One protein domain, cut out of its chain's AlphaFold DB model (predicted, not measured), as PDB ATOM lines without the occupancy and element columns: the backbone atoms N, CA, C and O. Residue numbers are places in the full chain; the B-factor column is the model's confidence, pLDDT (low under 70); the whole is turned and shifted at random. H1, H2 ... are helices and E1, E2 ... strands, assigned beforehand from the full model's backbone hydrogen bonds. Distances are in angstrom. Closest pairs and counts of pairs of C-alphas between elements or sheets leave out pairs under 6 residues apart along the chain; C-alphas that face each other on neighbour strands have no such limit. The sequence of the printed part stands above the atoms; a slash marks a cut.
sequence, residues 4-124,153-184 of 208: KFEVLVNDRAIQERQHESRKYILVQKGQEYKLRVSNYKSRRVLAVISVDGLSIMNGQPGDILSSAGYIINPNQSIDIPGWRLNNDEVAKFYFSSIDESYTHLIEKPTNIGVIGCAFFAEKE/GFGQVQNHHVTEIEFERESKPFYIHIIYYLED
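AT A GLANCE: This is residues 4 to 124 and 153 to 184 of the 208 residues of an uncharacterized protein of Candidatus Thiomargarita nelsonii (UniProt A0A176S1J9). Two strongly twisted sheets lie partly face to face as a sandwich: a branched one of E1, E4, E7, E8, E9 and E11, and one in the order E2, E3, E12, E10, E5, E6. The hairpin of E2 and E3 makes one edge of the second sheet, and the short helix H1 is on neither sheet. The printed part has 153 residues, with nine named strands, one named helix and three more named strands along it; the branched sheet's pairs are antiparallel, the other sheet is mixed. The class is mostly strand, with under half of the printed residues in named elements; the whole is compact, with a radius of gyration of the C-alphas of 15.0 A and spans of 43 by 39 by 30 A.

HOW THE PARTS SIT: E1, residues 4 to 9, is antiparallel to E4, residues 32 to 39, with N 6 and O 36 2.9 A apart, within hydrogen-bond range. On the other side of E4 are E7, residues 76 to 80 (N 37 and O 78, 3.0 A), and E9, residues 89 to 94 (N 33 and O 93, 3.2 A). E7 runs on into E8, residues 82 to 84, at 93 degrees. E8 and E9 form a hairpin (N 83 and O 91, 2.8 A); E11, residues 157 to 159, is on the other side of E9 (N 90 and O 158, 3.3 A). In the second sheet, E2, residues 17 to 19, and E3, residues 22 to 27, form a hairpin (N 17 and O 24, 2.8 A). E3 is parallel to E12, residues 175 to 183 (N 25 and O 180, 2.9 A). E12 is antiparallel to E10, residues 114 to 121 (N 117 and O 177, 2.9 A), and E10 to E5, residues 45 to 51 (N 48 and O 118, 2.9 A). E5 and E6, residues 70 to 72, form a hairpin (N 47 and O 70, 2.8 A). Between the sheets, the closest C-alphas of E1 and E12, Phe 5 and His 177, are 7.0 A apart. H1, residues 100 to 103, is too short for an O i to N i+4 pair, and its one O i to N i+3 pair is not within range.

IN THESE COORDINATES: E1 begins at C-alpha 4 (160.927, 173.893, 147.696). E12 is 26.6 A long, E4 23.7 A, E10 23.3 A and E5 19.3 A. E12 ends at C-alpha 183 (180.743, 182.507, 156.585).

THE WHOLE: Residues 125 to 152 are not printed, with 43.9 A between C-alphas 124 and 153. The links E5 to E6 and E11 to E12 are long. The mean pLDDT of the printed part is 80.0; residues 96 to 111 and 153 to 164 are among those under 70.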
ATOM      1  N   LYS A   4     159.983 172.824 147.364       96.19
ATOM      2  CA  LYS A   4     160.927 173.893 147.696       96.19
ATOM      3  C   LYS A   4     161.577 173.612 149.041       96.19
ATOM      4  O   LYS A   4     160.887 173.236 149.987       96.19
ATOM      5  N   PHE A   5     162.887 173.802 149.097       97.31
ATOM      6  CA  PHE A   5     163.692 173.694 150.304       97.31
ATOM      7  C   PHE A   5     164.386 175.028 150.536       97.31
ATOM      8  O   PHE A   5     165.006 175.553 149.614       97.31
ATOM      9  N   GLU A   6     164.225 175.601 151.722       97.25
ATOM     10  CA  GLU A   6     164.736 176.934 152.040       97.25
ATOM     11  C   GLU A   6     165.383 176.951 153.418       97.25
ATOM     12  O   GLU A   6     164.930 176.272 154.340       97.25
ATOM     13  N   VAL A   7     166.401 177.794 153.561       96.50
ATOM     14  CA  VAL A   7     167.019 178.118 154.845       96.50
ATOM     15  C   VAL A   7     166.501 179.477 155.296       96.50
ATOM     16  O   VAL A   7     166.537 180.438 154.527       96.50
ATOM     17  N   LEU A   8     165.998 179.555 156.523       96.81
ATOM     18  CA  LEU A   8     165.334 180.730 157.068       96.81
ATOM     19  C   LEU A   8     166.132 181.281 158.227       96.81
ATOM     20  O   LEU A   8     166.392 180.571 159.193       96.81
ATOM     21  N   VAL A   9     166.422 182.569 158.166       93.62
ATOM     22  CA  VAL A   9     166.994 183.334 159.269       93.62
ATOM     23  C   VAL A   9     166.010 184.438 159.611       93.62
ATOM     24  O   VAL A   9     165.573 185.174 158.726       93.62
ATOM     25  N   ASN A  10     165.628 184.542 160.887       93.25
ATOM     26  CA  ASN A  10     164.589 185.476 161.341       93.25
ATOM     27  C   ASN A  10     163.298 185.369 160.498       93.25
ATOM     28  O   ASN A  10     162.760 186.376 160.036       93.25
ATOM     29  N   ASP A  11     162.865 184.130 160.225       93.44
ATOM     30  CA  ASP A  11     161.694 183.769 159.405       93.44
ATOM     31  C   ASP A  11     161.718 184.272 157.948       93.44
ATOM     32  O   ASP A  11     160.707 184.235 157.240       93.44
ATOM     33  N   ARG A  12     162.886 184.695 157.457       95.75
ATOM     34  CA  ARG A  12     163.104 185.099 156.066       95.75
ATOM     35  C   ARG A  12     163.993 184.092 155.362       95.75
ATOM     36  O   ARG A  12     165.063 183.756 155.862       95.75
ATOM     37  N   ALA A  13     163.561 183.647 154.187       95.88
ATOM     38  CA  ALA A  13     164.375 182.794 153.337       95.88
ATOM     39  C   ALA A  13     165.650 183.537 152.912       95.88
ATOM     40  O   ALA A  13     165.580 184.649 152.380       95.88
ATOM     41  N   ILE A  14     166.807 182.919 153.145       94.62
ATOM     42  CA  ILE A  14     168.076 183.404 152.613       94.62
ATOM     43  C   ILE A  14     168.111 183.112 151.115       94.62
ATOM     44  O   ILE A  14     167.744 182.028 150.660       94.62
ATOM     45  N   GLN A  15     168.578 184.086 150.338       92.56
ATOM     46  CA  GLN A  15     168.768 183.909 148.909       92.56
ATOM     47  C   GLN A  15     169.929 182.947 148.633       92.56
ATOM     48  O   GLN A  15     171.084 183.242 148.943       92.56
ATOM     49  N   GLU A  16     169.619 181.831 147.977       91.88
ATOM     50  CA  GLU A  16     170.626 180.961 147.379       91.88
ATOM     51  C   GLU A  16     171.316 181.688 146.226       91.88
ATOM     52  O   GLU A  16     170.674 182.216 145.313       91.88
ATOM     53  N   ARG A  17     172.642 181.693 146.257       88.88
ATOM     54  CA  ARG A  17     173.479 182.124 145.149       88.88
ATOM     55  C   ARG A  17     173.977 180.893 144.401       88.88
ATOM     56  O   ARG A  17     174.228 179.849 145.000       88.88
ATOM     57  N   GLN A  18     174.117 181.020 143.089       84.19
ATOM     58  CA  GLN A  18     174.638 179.964 142.228       84.19
ATOM     59  C   GLN A  18     176.074 180.309 141.833       84.19
ATOM     60  O   GLN A  18     176.328 181.403 141.333       84.19
ATOM     61  N   HIS A  19     177.009 179.391 142.061       76.00
ATOM     62  CA  HIS A  19     178.384 179.500 141.580       76.00
ATOM     63  C   HIS A  19     178.761 178.145 140.994       76.00
ATOM     64  O   HIS A  19     178.708 177.126 141.687       76.00
ATOM     65  N   GLU A  20     179.076 178.133 139.698       78.56
ATOM     66  CA  GLU A  20     179.169 176.908 138.893       78.56
ATOM     67  C   GLU A  20     177.874 176.067 139.002       78.56
ATOM     68  O   GLU A  20     176.771 176.589 138.821       78.56
ATOM     69  N   SER A  21     177.975 174.772 139.318       76.69
ATOM     70  CA  SER A  21     176.846 173.850 139.515       76.69
ATOM     71  C   SER A  21     176.369 173.759 140.971       76.69
ATOM     72  O   SER A  21     175.598 172.865 141.316       76.69
ATOM     73  N   ARG A  22     176.798 174.679 141.848       80.19
ATOM     74  CA  ARG A  22     176.518 174.616 143.290       80.19
ATOM     75  C   ARG A  22     175.732 175.819 143.792       80.19
ATOM     76  O   ARG A  22     175.941 176.955 143.366       80.19
ATOM     77  N   LYS A  23     174.860 175.536 144.758       86.69
ATOM     78  CA  LYS A  23     174.075 176.519 145.497       86.69
ATOM     79  C   LYS A  23     174.744 176.817 146.823       86.69
ATOM     80  O   LYS A  23     175.079 175.890 147.563       86.69
ATOM     81  N   TYR A  24     174.911 178.094 147.125       87.81
ATOM     82  CA  TYR A  24     175.489 178.539 148.379       87.81
ATOM     83  C   TYR A  24     174.668 179.645 149.029       87.81
ATOM     84  O   TYR A  24     174.007 180.434 148.354       87.81
ATOM     85  N   ILE A  25     174.741 179.713 150.350       90.19
ATOM     86  CA  ILE A  25     174.215 180.813 151.152       90.19
ATOM     87  C   ILE A  25     175.350 181.424 151.968       90.19
ATOM     88  O   ILE A  25     176.266 180.723 152.404       90.19
ATOM     89  N   LEU A  26     175.294 182.740 152.150       88.12
ATOM     90  CA  LEU A  26     176.183 183.454 153.061       88.12
ATOM     91  C   LEU A  26     175.471 183.588 154.400       88.12
ATOM     92  O   LEU A  26     174.302 183.978 154.439       88.12
ATOM     93  N   VAL A  27     176.159 183.216 155.472       86.81
ATOM     94  CA  VAL A  27     175.580 183.129 156.813       86.81
ATOM     95  C   VAL A  27     176.504 183.767 157.838       86.81
ATOM     96  O   VAL A  27     177.719 183.852 157.646       86.81
ATOM     97  N   GLN A  28     175.918 184.213 158.946       84.25
ATOM     98  CA  GLN A  28     176.678 184.675 160.098       84.25
ATOM     99  C   GLN A  28     176.876 183.516 161.068       84.25
ATOM    100  O   GLN A  28     175.939 182.793 161.407       84.25
ATOM    101  N   LYS A  29     178.109 183.344 161.535       82.00
ATOM    102  CA  LYS A  29     178.435 182.370 162.572       82.00
ATOM    103  C   LYS A  29     177.602 182.623 163.838       82.00
ATOM    104  O   LYS A  29     177.419 183.764 164.253       82.00
ATOM    105  N   GLY A  30     177.118 181.550 164.457       80.75
ATOM    106  CA  GLY A  30     176.277 181.564 165.655       80.75
ATOM    107  C   GLY A  30     174.817 181.944 165.402       80.75
ATOM    108  O   GLY A  30     174.025 181.956 166.339       80.75
ATOM    109  N   GLN A  31     174.435 182.248 164.160       86.88
ATOM    110  CA  GLN A  31     173.068 182.636 163.838       86.88
ATOM    111  C   GLN A  31     172.135 181.417 163.833       86.88
ATOM    112  O   GLN A  31     172.431 180.399 163.203       86.88
ATOM    113  N   GLU A  32     171.007 181.542 164.538       90.00
ATOM    114  CA  GLU A  32     169.923 180.556 164.520       90.00
ATOM    115  C   GLU A  32     169.254 180.538 163.142       90.00
ATOM    116  O   GLU A  32     169.036 181.591 162.528       90.00
ATOM    117  N   TYR A  33     168.888 179.350 162.667       94.25
ATOM    118  CA  TYR A  33     168.127 179.200 161.432       94.25
ATOM    119  C   TYR A  33     167.081 178.087 161.521       94.25
ATOM    120  O   TYR A  33     167.108 177.239 162.409       94.25
ATOM    121  N   LYS A  34     166.148 178.086 160.568       96.00
ATOM    122  CA  LYS A  34     165.167 177.014 160.356       96.00
ATOM    123  C   LYS A  34     165.266 176.502 158.927       96.00
ATOM    124  O   LYS A  34     165.760 177.199 158.041       96.00
ATOM    125  N   LEU A  35     164.746 175.308 158.691       96.69
ATOM    126  CA  LEU A  35     164.573 174.756 157.353       96.69
ATOM    127  C   LEU A  35     163.089 174.759 156.997       96.69
ATOM    128  O   LEU A  35     162.288 174.223 157.754       96.69
ATOM    129  N   ARG A  36     162.707 175.323 155.848       97.88
ATOM    130  CA  ARG A  36     161.338 175.212 155.325       97.88
ATOM    131  C   ARG A  36     161.305 174.215 154.195       97.88
ATOM    132  O   ARG A  36     162.060 174.324 153.229       97.88
ATOM    133  N   VAL A  37     160.365 173.286 154.293       96.88
ATOM    134  CA  VAL A  37     160.037 172.359 153.218       96.88
ATOM    135  C   VAL A  37     158.628 172.661 152.743       96.88
ATOM    136  O   VAL A  37     157.695 172.642 153.538       96.88
ATOM    137  N   SER A  38     158.465 172.925 151.449       96.81
ATOM    138  CA  SER A  38     157.159 173.134 150.820       96.81
ATOM    139  C   SER A  38     156.899 172.067 149.768       96.81
ATOM    140  O   SER A  38     157.752 171.816 148.915       96.81
ATOM    141  N   ASN A  39     155.716 171.462 149.813       93.62
ATOM    142  CA  ASN A  39     155.246 170.493 148.833       93.62
ATOM    143  C   ASN A  39     154.109 171.104 148.009       93.62
ATOM    144  O   ASN A  39     153.010 171.295 148.522       93.62
ATOM    145  N   TYR A  40     154.357 171.370 146.728       95.25
ATOM    146  CA  TYR A  40     153.355 171.884 145.786       95.25
ATOM    147  C   TYR A  40     152.742 170.777 144.915       95.25
ATOM    148  O   TYR A  40     152.003 171.058 143.974       95.25
ATOM    149  N   LYS A  41     153.060 169.504 145.189       89.56
ATOM    150  CA  LYS A  41     152.457 168.360 144.497       89.56
ATOM    151  C   LYS A  41     151.090 168.037 145.086       89.56
ATOM    152  O   LYS A  41     150.806 168.301 146.250       89.56
ATOM    153  N   SER A  42     150.284 167.334 144.296       88.00
ATOM    154  CA  SER A  42     149.002 166.746 144.704       88.00
ATOM    155  C   SER A  42     149.129 165.454 145.528       88.00
ATOM    156  O   SER A  42     148.119 164.825 145.828       88.00
ATOM    157  N   ARG A  43     150.346 165.040 145.907       88.19
ATOM    158  CA  ARG A  43     150.624 163.819 146.688       88.19
ATOM    159  C   ARG A  43     151.606 164.094 147.822       88.19
ATOM    160  O   ARG A  43     152.344 165.079 147.754       88.19
ATOM    161  N   ARG A  44     151.625 163.234 148.846       89.81
ATOM    162  CA  ARG A  44     152.573 163.349 149.962       89.81
ATOM    163  C   ARG A  44     154.010 163.177 149.465       89.81
ATOM    164  O   ARG A  44     154.280 162.421 148.527       89.81
ATOM    165  N   VAL A  45     154.928 163.887 150.106       93.81
ATOM    166  CA  VAL A  45     156.364 163.817 149.829       93.81
ATOM    167  C   VAL A  45     157.102 163.572 151.135       93.81
ATOM    168  O   VAL A  45     156.821 164.234 152.130       93.81
ATOM    169  N   LEU A  46     158.057 162.647 151.118       94.94
ATOM    170  CA  LEU A  46     159.010 162.453 152.205       94.94
ATOM    171  C   LEU A  46     160.264 163.285 151.929       94.94
ATOM    172  O   LEU A  46     160.848 163.179 150.851       94.94
ATOM    173  N   ALA A  47     160.684 164.074 152.911       96.19
ATOM    174  CA  ALA A  47     161.933 164.821 152.920       96.19
ATOM    175  C   ALA A  47     162.899 164.198 153.940       96.19
ATOM    176  O   ALA A  47     162.707 164.332 155.150       96.19
ATOM    177  N   VAL A  48     163.940 163.526 153.446       95.94
ATOM    178  CA  VAL A  48     165.063 163.039 154.260       95.94
ATOM    179  C   VAL A  48     166.121 164.135 154.289       95.94
ATOM    180  O   VAL A  48     166.609 164.545 153.235       95.94
ATOM    181  N   ILE A  49     166.437 164.651 155.475       95.44
ATOM    182  CA  ILE A  49     167.251 165.863 155.636       95.44
ATOM    183  C   ILE A  49     168.485 165.561 156.476       95.44
ATOM    184  O   ILE A  49     168.403 164.893 157.509       95.44
ATOM    185  N   SER A  50     169.615 166.107 156.045       92.88
ATOM    186  CA  SER A  50     170.859 166.105 156.797       92.88
ATOM    187  C   SER A  50     171.473 167.497 156.878       92.88
ATOM    188  O   SER A  50     171.353 168.315 155.964       92.88
ATOM    189  N   VAL A  51     172.157 167.747 157.988       90.56
ATOM    190  CA  VAL A  51     172.963 168.942 158.244       90.56
ATOM    191  C   VAL A  51     174.350 168.455 158.643       90.56
ATOM    192  O   VAL A  51     174.474 167.550 159.464       90.56
ATOM    193  N   ASP A  52     175.395 168.989 158.018       86.38
ATOM    194  CA  ASP A  52     176.795 168.612 158.259       86.38
ATOM    195  C   ASP A  52     177.100 167.116 158.090       86.38
ATOM    196  O   ASP A  52     178.023 166.559 158.684       86.38
ATOM    197  N   GLY A  53     176.317 166.442 157.243       85.56
ATOM    198  CA  GLY A  53     176.420 165.002 157.033       85.56
ATOM    199  C   GLY A  53     175.692 164.153 158.077       85.56
ATOM    200  O   GLY A  53     175.748 162.930 157.987       85.56
ATOM    201  N   LEU A  54     174.992 164.751 159.041       86.50
ATOM    202  CA  LEU A  54     174.215 164.037 160.054       86.50
ATOM    203  C   LEU A  54     172.718 164.176 159.785       86.50
ATOM    204  O   LEU A  54     172.231 165.251 159.444       86.50
ATOM    205  N   SER A  55     171.971 163.087 159.944       88.19
ATOM    206  CA  SER A  55     170.512 163.091 159.866       88.19
ATOM    207  C   SER A  55     169.924 163.961 160.972       88.19
ATOM    208  O   SER A  55     170.227 163.779 162.153       88.19
ATOM    209  N   ILE A  56     169.009 164.863 160.605       88.12
ATOM    210  CA  ILE A  56     168.355 165.741 161.587       88.12
ATOM    211  C   ILE A  56     167.378 164.995 162.502       88.12
ATOM    212  O   ILE A  56     166.848 165.589 163.434       88.12
ATOM    213  N   MET A  57     167.110 163.715 162.221       85.38
ATOM    214  CA  MET A  57     166.174 162.893 162.988       85.38
ATOM    215  C   MET A  57     166.830 162.158 164.157       85.38
ATOM    216  O   MET A  57     166.137 161.815 165.107       85.38
ATOM    217  N   ASN A  58     168.129 161.854 164.072       80.06
ATOM    218  CA  ASN A  58     168.812 161.001 165.055       80.06
ATOM    219  C   ASN A  58     170.309 161.311 165.256       80.06
ATOM    220  O   ASN A  58     170.968 160.613 166.025       80.06
ATOM    221  N   GLY A  59     170.872 162.298 164.551       82.25
ATOM    222  CA  GLY A  59     172.284 162.676 164.665       82.25
ATOM    223  C   GLY A  59     173.285 161.641 164.136       82.25
ATOM    224  O   GLY A  59     174.482 161.835 164.308       82.25
ATOM    225  N   GLN A  60     172.833 160.556 163.502       85.50
ATOM    226  CA  GLN A  60     173.705 159.566 162.859       85.50
ATOM    227  C   GLN A  60     174.117 160.029 161.455       85.50
ATOM    228  O   GLN A  60     173.441 160.896 160.892       85.50
ATOM    229  N   PRO A  61     175.177 159.455 160.849       87.31
ATOM    230  CA  PRO A  61     175.526 159.725 159.457       87.31
ATOM    231  C   PRO A  61     174.298 159.638 158.543       87.31
ATOM    232  O   PRO A  61     173.627 158.609 158.477       87.31
ATOM    233  N   GLY A  62     173.986 160.739 157.858       87.00
ATOM    234  CA  GLY A  62     172.798 160.847 157.023       87.00
ATOM    235  C   GLY A  62     172.840 159.846 155.873       87.00
ATOM    236  O   GLY A  62     173.844 159.739 155.172       87.00
ATOM    237  N   ASP A  63     171.738 159.144 155.651       89.81
ATOM    238  CA  ASP A  63     171.583 158.147 154.593       89.81
ATOM    239  C   ASP A  63     170.195 158.307 153.975       89.81
ATOM    240  O   ASP A  63     169.180 158.161 154.653       89.81
ATOM    241  N   ILE A  64     170.146 158.591 152.673       88.81
ATOM    242  CA  ILE A  64     168.889 158.813 151.948       88.81
ATOM    243  C   ILE A  64     167.954 157.596 151.968       88.81
ATOM    244  O   ILE A  64     166.763 157.738 151.699       88.81
ATOM    245  N   LEU A  65     168.484 156.391 152.205       86.00
ATOM    246  CA  LEU A  65     167.730 155.148 152.166       86.00
ATOM    247  C   LEU A  65     167.223 154.720 153.542       86.00
ATOM    248  O   LEU A  65     166.093 154.230 153.633       86.00
ATOM    249  N   SER A  66     168.049 154.866 154.575       85.00
ATOM    250  CA  SER A  66     167.770 154.337 155.915       85.00
ATOM    251  C   SER A  66     167.370 155.404 156.935       85.00
ATOM    252  O   SER A  66     166.711 155.078 157.920       85.00
ATOM    253  N   SER A  67     167.712 156.678 156.710       86.31
ATOM    254  CA  SER A  67     167.310 157.753 157.622       86.31
ATOM    255  C   SER A  67     165.813 158.040 157.510       86.31
ATOM    256  O   SER A  67     165.254 158.127 156.414       86.31
ATOM    257  N   ALA A  68     165.170 158.239 158.661       88.00
ATOM    258  CA  ALA A  68     163.820 158.784 158.724       88.00
ATOM    259  C   ALA A  68     163.778 160.227 158.185       88.00
ATOM    260  O   ALA A  68     164.807 160.882 158.005       88.00
ATOM    261  N   GLY A  69     162.574 160.744 157.955       91.81
ATOM    262  CA  GLY A  69     162.378 162.100 157.454       91.81
ATOM    263  C   GLY A  69     160.993 162.643 157.770       91.81
ATOM    264  O   GLY A  69     160.189 161.996 158.439       91.81
ATOM    265  N   TYR A  70     160.711 163.835 157.258       92.38
ATOM    266  CA  TYR A  70     159.420 164.493 157.426       92.38
ATOM    267  C   TYR A  70     158.510 164.183 156.244       92.38
ATOM    268  O   TYR A  70     158.939 164.263 155.095       92.38
ATOM    269  N   ILE A  71     157.244 163.870 156.512       91.75
ATOM    270  CA  ILE A  71     156.220 163.707 155.478       91.75
ATOM    271  C   ILE A  71     155.448 165.019 155.361       91.75
ATOM    272  O   ILE A  71     154.855 165.488 156.330       91.75
ATOM    273  N   ILE A  72     155.432 165.599 154.164       92.81
ATOM    274  CA  ILE A  72     154.736 166.847 153.863       92.81
ATOM    275  C   ILE A  72     153.522 166.523 152.997       92.81
ATOM    276  O   ILE A  72     153.642 165.975 151.895       92.81
ATOM    277  N   ASN A  73     152.342 166.871 153.503       88.12
ATOM    278  CA  ASN A  73     151.074 166.687 152.802       88.12
ATOM    279  C   ASN A  73     150.993 167.529 151.512       88.12
ATOM    280  O   ASN A  73     151.752 168.489 151.355       88.12
ATOM    281  N   PRO A  74     150.095 167.177 150.573       89.06
ATOM    282  CA  PRO A  74     149.879 167.959 149.359       89.06
ATOM    283  C   PRO A  74     149.583 169.428 149.662       89.06
ATOM    284  O   PRO A  74     148.743 169.718 150.513       89.06
ATOM    285  N   ASN A  75     150.219 170.348 148.935       89.38
ATOM    286  CA  ASN A  75     150.021 171.798 149.074       89.38
ATOM    287  C   ASN A  75     150.240 172.328 150.504       89.38
ATOM    288  O   ASN A  75     149.533 173.233 150.948       89.38
ATOM    289  N   GLN A  76     151.180 171.739 151.245       91.31
ATOM    290  CA  GLN A  76     151.533 172.155 152.603       91.31
ATOM    291  C   GLN A  76     153.015 172.513 152.704       91.31
ATOM    292  O   GLN A  76     153.843 172.071 151.903       91.31
ATOM    293  N   SER A  77     153.336 173.286 153.737       92.88
ATOM    294  CA  SER A  77     154.701 173.631 154.115       92.88
ATOM    295  C   SER A  77     154.908 173.376 155.600       92.88
ATOM    296  O   SER A  77     153.977 173.525 156.390       92.88
ATOM    297  N   ILE A  78     156.131 173.016 155.972       93.44
ATOM    298  CA  ILE A  78     156.552 172.874 157.365       93.44
ATOM    299  C   ILE A  78     157.839 173.657 157.599       93.44
ATOM    300  O   ILE A  78     158.705 173.697 156.722       93.44
ATOM    301  N   ASP A  79     157.955 174.234 158.791       94.50
ATOM    302  CA  ASP A  79     159.189 174.831 159.293       94.50
ATOM    303  C   ASP A  79     159.787 173.891 160.325       94.50
ATOM    304  O   ASP A  79     159.149 173.584 161.325       94.50
ATOM    305  N   ILE A  80     161.015 173.457 160.086       91.75
ATOM    306  CA  ILE A  80     161.770 172.557 160.944       91.75
ATOM    307  C   ILE A  80     162.820 173.415 161.651       91.75
ATOM    308  O   ILE A  80     163.810 173.809 161.025       91.75
ATOM    309  N   PRO A  81     162.609 173.769 162.928       86.62
ATOM    310  CA  PRO A  81     163.465 174.736 163.604       86.62
ATOM    311  C   PRO A  81     164.739 174.115 164.184       86.62
ATOM    312  O   PRO A  81     165.591 174.842 164.686       86.62
ATOM    313  N   GLY A  82     164.885 172.788 164.134       84.31
ATOM    314  CA  GLY A  82     166.001 172.120 164.781       84.31
ATOM    315  C   GLY A  82     166.111 170.619 164.536       84.31
ATOM    316  O   GLY A  82     165.297 170.005 163.841       84.31
ATOM    317  N   TRP A  83     167.127 170.043 165.170       83.25
ATOM    318  CA  TRP A  83     167.372 168.613 165.299       83.25
ATOM    319  C   TRP A  83     166.283 167.964 166.143       83.25
ATOM    320  O   TRP A  83     165.963 168.451 167.225       83.25
ATOM    321  N   ARG A  84     165.728 166.850 165.678       78.31
ATOM    322  CA  ARG A  84     164.721 166.087 166.414       78.31
ATOM    323  C   ARG A  84     165.339 165.460 167.661       78.31
ATOM    324  O   ARG A  84     166.307 164.715 167.548       78.31
ATOM    325  N   LEU A  85     164.756 165.733 168.827       66.62
ATOM    326  CA  LEU A  85     165.098 165.041 170.074       66.62
ATOM    327  C   LEU A  85     164.080 163.942 170.377       66.62
ATOM    328  O   LEU A  85     164.441 162.829 170.752       66.62
ATOM    329  N   ASN A  86     162.799 164.253 170.187       72.00
ATOM    330  CA  ASN A  86     161.682 163.331 170.356       72.00
ATOM    331  C   ASN A  86     160.471 163.820 169.534       72.00
ATOM    332  O   ASN A  86     160.611 164.657 168.640       72.00
ATOM    333  N   ASN A  87     159.277 163.280 169.790       69.00
ATOM    334  CA  ASN A  87     158.070 163.625 169.035       69.00
ATOM    335  C   ASN A  87     157.503 165.022 169.326       69.00
ATOM    336  O   ASN A  87     156.655 165.483 168.563       69.00
ATOM    337  N   ASP A  88     157.997 165.710 170.346       63.34
ATOM    338  CA  ASP A  88     157.497 167.018 170.760       63.34
ATOM    339  C   ASP A  88     158.588 168.086 170.784       63.34
ATOM    340  O   ASP A  88     158.275 169.269 170.718       63.34
ATOM    341  N   GLU A  89     159.859 167.695 170.803       61.31
ATOM    342  CA  GLU A  89     160.973 168.596 171.056       61.31
ATOM    343  C   GLU A  89     162.041 168.528 169.969       61.31
ATOM    344  O   GLU A  89     162.392 167.471 169.424       61.31
ATOM    345  N   VAL A  90     162.601 169.702 169.697       72.44
ATOM    346  CA  VAL A  90     163.730 169.895 168.793       72.44
ATOM    347  C   VAL A  90     164.784 170.796 169.432       72.44
ATOM    348  O   VAL A  90     164.455 171.744 170.150       72.44
ATOM    349  N   ALA A  91     166.053 170.520 169.137       75.25
ATOM    350  CA  ALA A  91     167.180 171.385 169.460       75.25
ATOM    351  C   ALA A  91     167.467 172.310 168.273       75.25
ATOM    352  O   ALA A  91     167.758 171.835 167.179       75.25
ATOM    353  N   LYS A  92     167.376 173.625 168.483       84.50
ATOM    354  CA  LYS A  92     167.520 174.641 167.427       84.50
ATOM    355  C   LYS A  92     168.800 174.499 166.602       84.50
ATOM    356  O   LYS A  92     169.856 174.168 167.142       84.50
ATOM    357  N   PHE A  93     168.714 174.802 165.307       87.19
ATOM    358  CA  PHE A  93     169.903 174.887 164.463       87.19
ATOM    359  C   PHE A  93     170.656 176.204 164.672       87.19
ATOM    360  O   PHE A  93     170.044 177.267 164.752       87.19
ATOM    361  N   TYR A  94     171.987 176.135 164.646       84.25
ATOM    362  CA  TYR A  94     172.877 177.294 164.593       84.25
ATOM    363  C   TYR A  94     173.950 177.063 163.530       84.25
ATOM    364  O   TYR A  94     174.422 175.938 163.354       84.25
ATOM    365  N   PHE A  95     174.369 178.116 162.828       81.44
ATOM    366  CA  PHE A  95     175.553 178.038 161.969       81.44
ATOM    367  C   PHE A  95     176.812 178.012 162.840       81.44
ATOM    368  O   PHE A  95     177.267 179.049 163.318       81.44
ATOM    369  N   SER A  96     177.352 176.826 163.110       64.44
ATOM    370  CA  SER A  96     178.476 176.669 164.041       64.44
ATOM    371  C   SER A  96     179.820 177.135 163.458       64.44
ATOM    372  O   SER A  96     180.040 177.132 162.246       64.44
ATOM    373  N   SER A  97     180.767 177.445 164.353       50.00
ATOM    374  CA  SER A  97     182.117 176.892 164.212       50.00
ATOM    375  C   SER A  97     182.184 175.695 165.148       50.00
ATOM    376  O   SER A  97     182.307 175.918 166.342       50.00
ATOM    377  N   ILE A  98     182.021 174.476 164.636       45.16
ATOM    378  CA  ILE A  98     182.294 173.210 165.341       45.16
ATOM    379  C   ILE A  98     182.048 173.306 166.861       45.16
ATOM    380  O   ILE A  98     182.990 173.479 167.632       45.16
ATOM    381  N   ASP A  99     180.788 173.258 167.296       41.91
ATOM    382  CA  ASP A  99     180.496 173.154 168.730       41.91
ATOM    383  C   ASP A  99     181.058 171.825 169.259       41.91
ATOM    384  O   ASP A  99     180.799 170.761 168.683       41.91
ATOM    385  N   GLU A 100     181.800 171.863 170.371       39.56
ATOM    386  CA  GLU A 100     182.351 170.669 171.040       39.56
ATOM    387  C   GLU A 100     181.257 169.643 171.400       39.56
ATOM    388  O   GLU A 100     181.519 168.447 171.481       39.56
ATOM    389  N   SER A 101     180.001 170.079 171.536       36.09
ATOM    390  CA  SER A 101     178.852 169.208 171.799       36.09
ATOM    391  C   SER A 101     178.388 168.378 170.591       36.09
ATOM    392  O   SER A 101     177.616 167.441 170.777       36.09
ATOM    393  N   TYR A 102     178.855 168.676 169.370       42.31
ATOM    394  CA  TYR A 102     178.565 167.901 168.150       42.31
ATOM    395  C   TYR A 102     179.765 167.095 167.633       42.31
ATOM    396  O   TYR A 102     179.570 166.104 166.930       42.31
ATOM    397  N   THR A 103     181.000 167.464 167.984       45.28
ATOM    398  CA  THR A 103     182.218 166.787 167.491       45.28
ATOM    399  C   THR A 103     182.275 165.312 167.862       45.28
ATOM    400  O   THR A 103     182.756 164.511 167.067       45.28
ATOM    401  N   HIS A 104     181.737 164.933 169.023       46.91
ATOM    402  CA  HIS A 104     181.707 163.541 169.471       46.91
ATOM    403  C   HIS A 104     180.849 162.623 168.583       46.91
ATOM    404  O   HIS A 104     181.091 161.421 168.557       46.91
ATOM    405  N   LEU A 105     179.870 163.175 167.853       45.44
ATOM    406  CA  LEU A 105     179.036 162.438 166.889       45.44
ATOM    407  C   LEU A 105     179.568 162.550 165.452       45.44
ATOM    408  O   LEU A 105     179.232 161.742 164.587       45.44
ATOM    409  N   ILE A 106     180.414 163.546 165.186       51.38
ATOM    410  CA  ILE A 106     181.051 163.772 163.891       51.38
ATOM    411  C   ILE A 106     182.354 162.963 163.861       51.38
ATOM    412  O   ILE A 106     183.445 163.492 164.055       51.38
ATOM    413  N   GLU A 107     182.258 161.662 163.568       45.41
ATOM    414  CA  GLU A 107     183.446 160.799 163.416       45.41
ATOM    415  C   GLU A 107     184.406 161.301 162.314       45.41
ATOM    416  O   GLU A 107     185.594 160.973 162.319       45.41
ATOM    417  N   LYS A 108     183.909 162.108 161.356       51.75
ATOM    418  CA  LYS A 108     184.695 162.730 160.276       51.75
ATOM    419  C   LYS A 108     184.216 164.164 159.980       51.75
ATOM    420  O   LYS A 108     183.180 164.324 159.336       51.75
ATOM    421  N   PRO A 109     184.981 165.219 160.332       57.16
ATOM    422  CA  PRO A 109     184.604 166.629 160.121       57.16
ATOM    423  C   PRO A 109     184.602 167.083 158.648       57.16
ATOM    424  O   PRO A 109     184.505 168.270 158.347       57.16
ATOM    425  N   THR A 110     184.699 166.161 157.688       59.84
ATOM    426  CA  THR A 110     184.833 166.481 156.260       59.84
ATOM    427  C   THR A 110     183.566 167.067 155.640       59.84
ATOM    428  O   THR A 110     183.650 167.659 154.569       59.84
ATOM    429  N   ASN A 111     182.406 166.920 156.289       67.00
ATOM    430  CA  ASN A 111     181.109 167.327 155.740       67.00
ATOM    431  C   ASN A 111     180.500 168.563 156.419       67.00
ATOM    432  O   ASN A 111     179.353 168.882 156.148       67.00
ATOM    433  N   ILE A 112     181.239 169.293 157.257       77.19
ATOM    434  CA  ILE A 112     180.730 170.532 157.872       77.19
ATOM    435  C   ILE A 112     180.503 171.600 156.797       77.19
ATOM    436  O   ILE A 112     181.378 171.795 155.957       77.19
ATOM    437  N   GLY A 113     179.399 172.342 156.819       83.31
ATOM    438  CA  GLY A 113     179.086 173.390 155.844       83.31
ATOM    439  C   GLY A 113     178.199 172.936 154.683       83.31
ATOM    440  O   GLY A 113     178.193 173.600 153.644       83.31
ATOM    441  N   VAL A 114     177.497 171.804 154.809       87.62
ATOM    442  CA  VAL A 114     176.531 171.344 153.797       87.62
ATOM    443  C   VAL A 114     175.214 170.905 154.433       87.62
ATOM    444  O   VAL A 114     175.185 170.231 155.457       87.62
ATOM    445  N   ILE A 115     174.112 171.272 153.786       92.44
ATOM    446  CA  ILE A 115     172.753 170.845 154.114       92.44
ATOM    447  C   ILE A 115     172.209 170.094 152.900       92.44
ATOM    448  O   ILE A 115     172.268 170.596 151.774       92.44
ATOM    449  N   GLY A 116     171.687 168.890 153.120       93.44
ATOM    450  CA  GLY A 116     171.062 168.080 152.082       93.44
ATOM    451  C   GLY A 116     169.602 167.798 152.383       93.44
ATOM    452  O   GLY A 116     169.230 167.517 153.518       93.44
ATOM    453  N   CYS A 117     168.774 167.807 151.344       96.25
ATOM    454  CA  CYS A 117     167.410 167.308 151.407       96.25
ATOM    455  C   CYS A 117     167.132 166.399 150.208       96.25
ATOM    456  O   CYS A 117     167.224 166.836 149.061       96.25
ATOM    457  N   ALA A 118     166.796 165.139 150.474       95.38
ATOM    458  CA  ALA A 118     166.366 164.175 149.476       95.38
ATOM    459  C   ALA A 118     164.848 163.995 149.531       95.38
ATOM    460  O   ALA A 118     164.283 163.640 150.567       95.38
ATOM    461  N   PHE A 119     164.197 164.225 148.395       95.25
ATOM    462  CA  PHE A 119     162.752 164.161 148.250       95.25
ATOM    463  C   PHE A 119     162.316 162.866 147.582       95.25
ATOM    464  O   PHE A 119     162.706 162.567 146.449       95.25
ATOM    465  N   PHE A 120     161.440 162.133 148.258       93.00
ATOM    466  CA  PHE A 120     160.830 160.914 147.753       93.00
ATOM    467  C   PHE A 120     159.330 161.100 147.582       93.00
ATOM    468  O   PHE A 120     158.650 161.696 148.418       93.00
ATOM    469  N   ALA A 121     158.809 160.571 146.483       90.81
ATOM    470  CA  ALA A 121     157.377 160.473 146.291       90.81
ATOM    471  C   ALA A 121     156.830 159.289 147.087       90.81
ATOM    472  O   ALA A 121     157.525 158.288 147.273       90.81
ATOM    473  N   GLU A 122     155.583 159.401 147.527       87.94
ATOM    474  CA  GLU A 122     154.832 158.237 147.978       87.94
ATOM    475  C   GLU A 122     154.542 157.328 146.781       87.94
ATOM    476  O   GLU A 122     154.142 157.823 145.721       87.94
ATOM    477  N   LYS A 123     154.734 156.017 146.947       84.88
ATOM    478  CA  LYS A 123     154.270 155.037 145.969       84.88
ATOM    479  C   LYS A 123     152.754 155.101 145.886       84.88
ATOM    480  O   LYS A 123     152.053 155.043 146.897       84.88
ATOM    481  N   GLU A 124     152.237 155.163 144.669       68.69
ATOM    482  CA  GLU A 124     150.814 154.958 144.455       68.69
ATOM    483  C   GLU A 124     150.491 153.498 144.782       68.69
ATOM    484  O   GLU A 124     150.968 152.578 144.115       68.69
ATOM    485  N   GLY A 153     171.844 170.580 179.892       29.81
ATOM    486  CA  GLY A 153     172.261 171.594 178.895       29.81
ATOM    487  C   GLY A 153     172.005 171.376 177.391       29.81
ATOM    488  O   GLY A 153     172.905 170.961 176.675       29.81
ATOM    489  N   PHE A 154     170.848 171.818 176.887       31.16
ATOM    490  CA  PHE A 154     170.553 171.961 175.453       31.16
ATOM    491  C   PHE A 154     170.204 173.424 175.138       31.16
ATOM    492  O   PHE A 154     169.721 174.146 176.014       31.16
ATOM    493  N   GLY A 155     170.436 173.874 173.896       41.97
ATOM    494  CA  GLY A 155     169.887 175.147 173.406       41.97
ATOM    495  C   GLY A 155     168.364 175.200 173.601       41.97
ATOM    496  O   GLY A 155     167.749 174.179 173.896       41.97
ATOM    497  N   GLN A 156     167.740 176.376 173.467       37.12
ATOM    498  CA  GLN A 156     166.317 176.530 173.808       37.12
ATOM    499  C   GLN A 156     165.441 175.486 173.098       37.12
ATOM    500  O   GLN A 156     165.248 175.553 171.883       37.12
ATOM    501  N   VAL A 157     164.924 174.535 173.878       39.56
ATOM    502  CA  VAL A 157     163.976 173.514 173.433       39.56
ATOM    503  C   VAL A 157     162.734 174.218 172.896       39.56
ATOM    504  O   VAL A 157     162.202 175.128 173.537       39.56
ATOM    505  N   GLN A 158     162.280 173.811 171.713       45.62
ATOM    506  CA  GLN A 158     161.052 174.320 171.113       45.62
ATOM    507  C   GLN A 158     160.051 173.185 170.894       45.62
ATOM    508  O   GLN A 158     160.415 172.121 170.397       45.62
ATOM    509  N   ASN A 159     158.777 173.444 171.212       43.69
ATOM    510  CA  ASN A 159     157.682 172.520 170.927       43.69
ATOM    511  C   ASN A 159     157.455 172.410 169.411       43.69
ATOM    512  O   ASN A 159     157.148 173.402 168.749       43.69
ATOM    513  N   HIS A 160     157.569 171.199 168.875       41.72
ATOM    514  CA  HIS A 160     157.309 170.852 167.481       41.72
ATOM    515  C   HIS A 160     156.729 169.429 167.387       41.72
ATOM    516  O   HIS A 160     157.427 168.463 167.051       41.72
ATOM    517  N   HIS A 161     155.429 169.306 167.663       48.78
ATOM    518  CA  HIS A 161     154.709 168.032 167.636       48.78
ATOM    519  C   HIS A 161     154.697 167.399 166.235       48.78
ATOM    520  O   HIS A 161     154.382 168.071 165.250       48.78
ATOM    521  N   VAL A 162     155.006 166.102 166.139       54.34
ATOM    522  CA  VAL A 162     154.743 165.294 164.933       54.34
ATOM    523  C   VAL A 162     154.088 163.974 165.307       54.34
ATOM    524  O   VAL A 162     154.295 163.443 166.396       54.34
ATOM    525  N   THR A 163     153.333 163.420 164.366       56.94
ATOM    526  CA  THR A 163     152.788 162.066 164.459       56.94
ATOM    527  C   THR A 163     153.566 161.148 163.524       56.94
ATOM    528  O   THR A 163     153.888 161.534 162.399       56.94
ATOM    529  N   GLU A 164     153.856 159.931 163.973       65.69
ATOM    530  CA  GLU A 164     154.438 158.891 163.127       65.69
ATOM    531  C   GLU A 164     153.356 158.313 162.203       65.69
ATOM    532  O   GLU A 164     152.257 157.976 162.646       65.69
ATOM    533  N   ILE A 165     153.636 158.257 160.899       71.38
ATOM    534  CA  ILE A 165     152.674 157.835 159.875       71.38
ATOM    535  C   ILE A 165     153.367 156.873 158.913       71.38
ATOM    536  O   ILE A 165     154.486 157.131 158.474       71.38
ATOM    537  N   GLU A 166     152.670 155.806 158.517       70.75
ATOM    538  CA  GLU A 166     153.140 154.918 157.455       70.75
ATOM    539  C   GLU A 166     153.250 155.654 156.107       70.75
ATOM    540  O   GLU A 166     152.324 156.331 155.631       70.75
ATOM    541  N   PHE A 167     154.405 155.490 155.467       77.25
ATOM    542  CA  PHE A 167     154.717 156.057 154.163       77.25
ATOM    543  C   PHE A 167     155.587 155.078 153.385       77.25
ATOM    544  O   PHE A 167     156.743 154.838 153.735       77.25
ATOM    545  N   GLU A 168     155.043 154.527 152.303       83.88
ATOM    546  CA  GLU A 168     155.830 153.702 151.396       83.88
ATOM    547  C   GLU A 168     156.438 154.599 150.318       83.88
ATOM    548  O   GLU A 168     155.760 155.053 149.398       83.88
ATOM    549  N   ARG A 169     157.726 154.908 150.456       84.69
ATOM    550  CA  ARG A 169     158.437 155.770 149.510       84.69
ATOM    551  C   ARG A 169     158.830 155.031 148.236       84.69
ATOM    552  O   ARG A 169     159.148 153.841 148.264       84.69
ATOM    553  N   GLU A 170     158.905 155.764 147.132       86.88
ATOM    554  CA  GLU A 170     159.601 155.310 145.928       86.88
ATOM    555  C   GLU A 170     161.070 154.964 146.233       86.88
ATOM    556  O   GLU A 170     161.689 155.505 147.154       86.88
ATOM    557  N   SER A 171     161.653 154.049 145.452       83.44
ATOM    558  CA  SER A 171     163.010 153.540 145.723       83.44
ATOM    559  C   SER A 171     164.100 154.601 145.540       83.44
ATOM    560  O   SER A 171     165.102 154.587 146.257       83.44
ATOM    561  N   LYS A 172     163.893 155.539 144.609       86.88
ATOM    562  CA  LYS A 172     164.823 156.625 144.288       86.88
ATOM    563  C   LYS A 172     164.209 157.980 144.636       86.88
ATOM    564  O   LYS A 172     163.013 158.174 144.402       86.88
ATOM    565  N   PRO A 173     165.010 158.932 145.139       91.38
ATOM    566  CA  PRO A 173     164.539 160.296 145.291       91.38
ATOM    567  C   PRO A 173     164.305 160.896 143.905       91.38
ATOM    568  O   PRO A 173     165.092 160.673 142.982       91.38
ATOM    569  N   PHE A 174     163.226 161.660 143.751       91.50
ATOM    570  CA  PHE A 174     162.952 162.367 142.497       91.50
ATOM    571  C   PHE A 174     163.701 163.702 142.423       91.50
ATOM    572  O   PHE A 174     163.891 164.238 141.334       91.50
ATOM    573  N   TYR A 175     164.108 164.248 143.571       92.31
ATOM    574  CA  TYR A 175     164.870 165.484 143.656       92.31
ATOM    575  C   TYR A 175     165.763 165.485 144.891       92.31
ATOM    576  O   TYR A 175     165.366 164.997 145.948       92.31
ATOM    577  N   ILE A 176     166.966 166.040 144.758       92.44
ATOM    578  CA  ILE A 176     167.873 166.282 145.876       92.44
ATOM    579  C   ILE A 176     168.337 167.723 145.794       92.44
ATOM    580  O   ILE A 176     168.845 168.167 144.765       92.44
ATOM    581  N   HIS A 177     168.152 168.443 146.890       93.56
ATOM    582  CA  HIS A 177     168.570 169.824 147.031       93.56
ATOM    583  C   HIS A 177     169.759 169.874 147.985       93.56
ATOM    584  O   HIS A 177     169.670 169.390 149.112       93.56
ATOM    585  N   ILE A 178     170.873 170.438 147.522       92.25
ATOM    586  CA  ILE A 178     172.104 170.582 148.304       92.25
ATOM    587  C   ILE A 178     172.406 172.069 148.436       92.25
ATOM    588  O   ILE A 178     172.437 172.781 147.432       92.25
ATOM    589  N   ILE A 179     172.622 172.521 149.668       91.19
ATOM    590  CA  ILE A 179     172.964 173.902 150.001       91.19
ATOM    591  C   ILE A 179     174.289 173.886 150.750       91.19
ATOM    592  O   ILE A 179     174.413 173.238 151.786       91.19
ATOM    593  N   TYR A 180     175.274 174.615 150.240       88.12
ATOM    594  CA  TYR A 180     176.509 174.894 150.966       88.12
ATOM    595  C   TYR A 180     176.353 176.213 151.720       88.12
ATOM    596  O   TYR A 180     175.858 177.184 151.155       88.12
ATOM    597  N   TYR A 181     176.776 176.288 152.975       86.88
ATOM    598  CA  TYR A 181     176.786 177.562 153.696       86.88
ATOM    599  C   TYR A 181     178.213 177.995 154.001       86.88
ATOM    600  O   TYR A 181     179.072 177.180 154.340       86.88
ATOM    601  N   LEU A 182     178.465 179.289 153.820       81.50
ATOM    602  CA  LEU A 182     179.772 179.918 153.961       81.50
ATOM    603  C   LEU A 182     179.655 181.120 154.897       81.50
ATOM    604  O   LEU A 182     178.669 181.856 154.845       81.50
ATOM    605  N   GLU A 183     180.667 181.323 155.734       77.00
ATOM    606  CA  GLU A 183     180.743 182.507 156.585       77.00
ATOM    607  C   GLU A 183     181.032 183.756 155.735       77.00
ATOM    608  O   GLU A 183     181.933 183.748 154.898       77.00
ATOM    609  N   ASP A 184     180.285 184.838 155.968       66.62
ATOM    610  CA  ASP A 184     180.368 186.097 155.202       66.62
ATOM    611  C   ASP A 184     181.741 186.811 155.316       66.62
ATOM    612  O   ASP A 184     182.058 187.708 154.540       66.62
TER     613      ASP A 184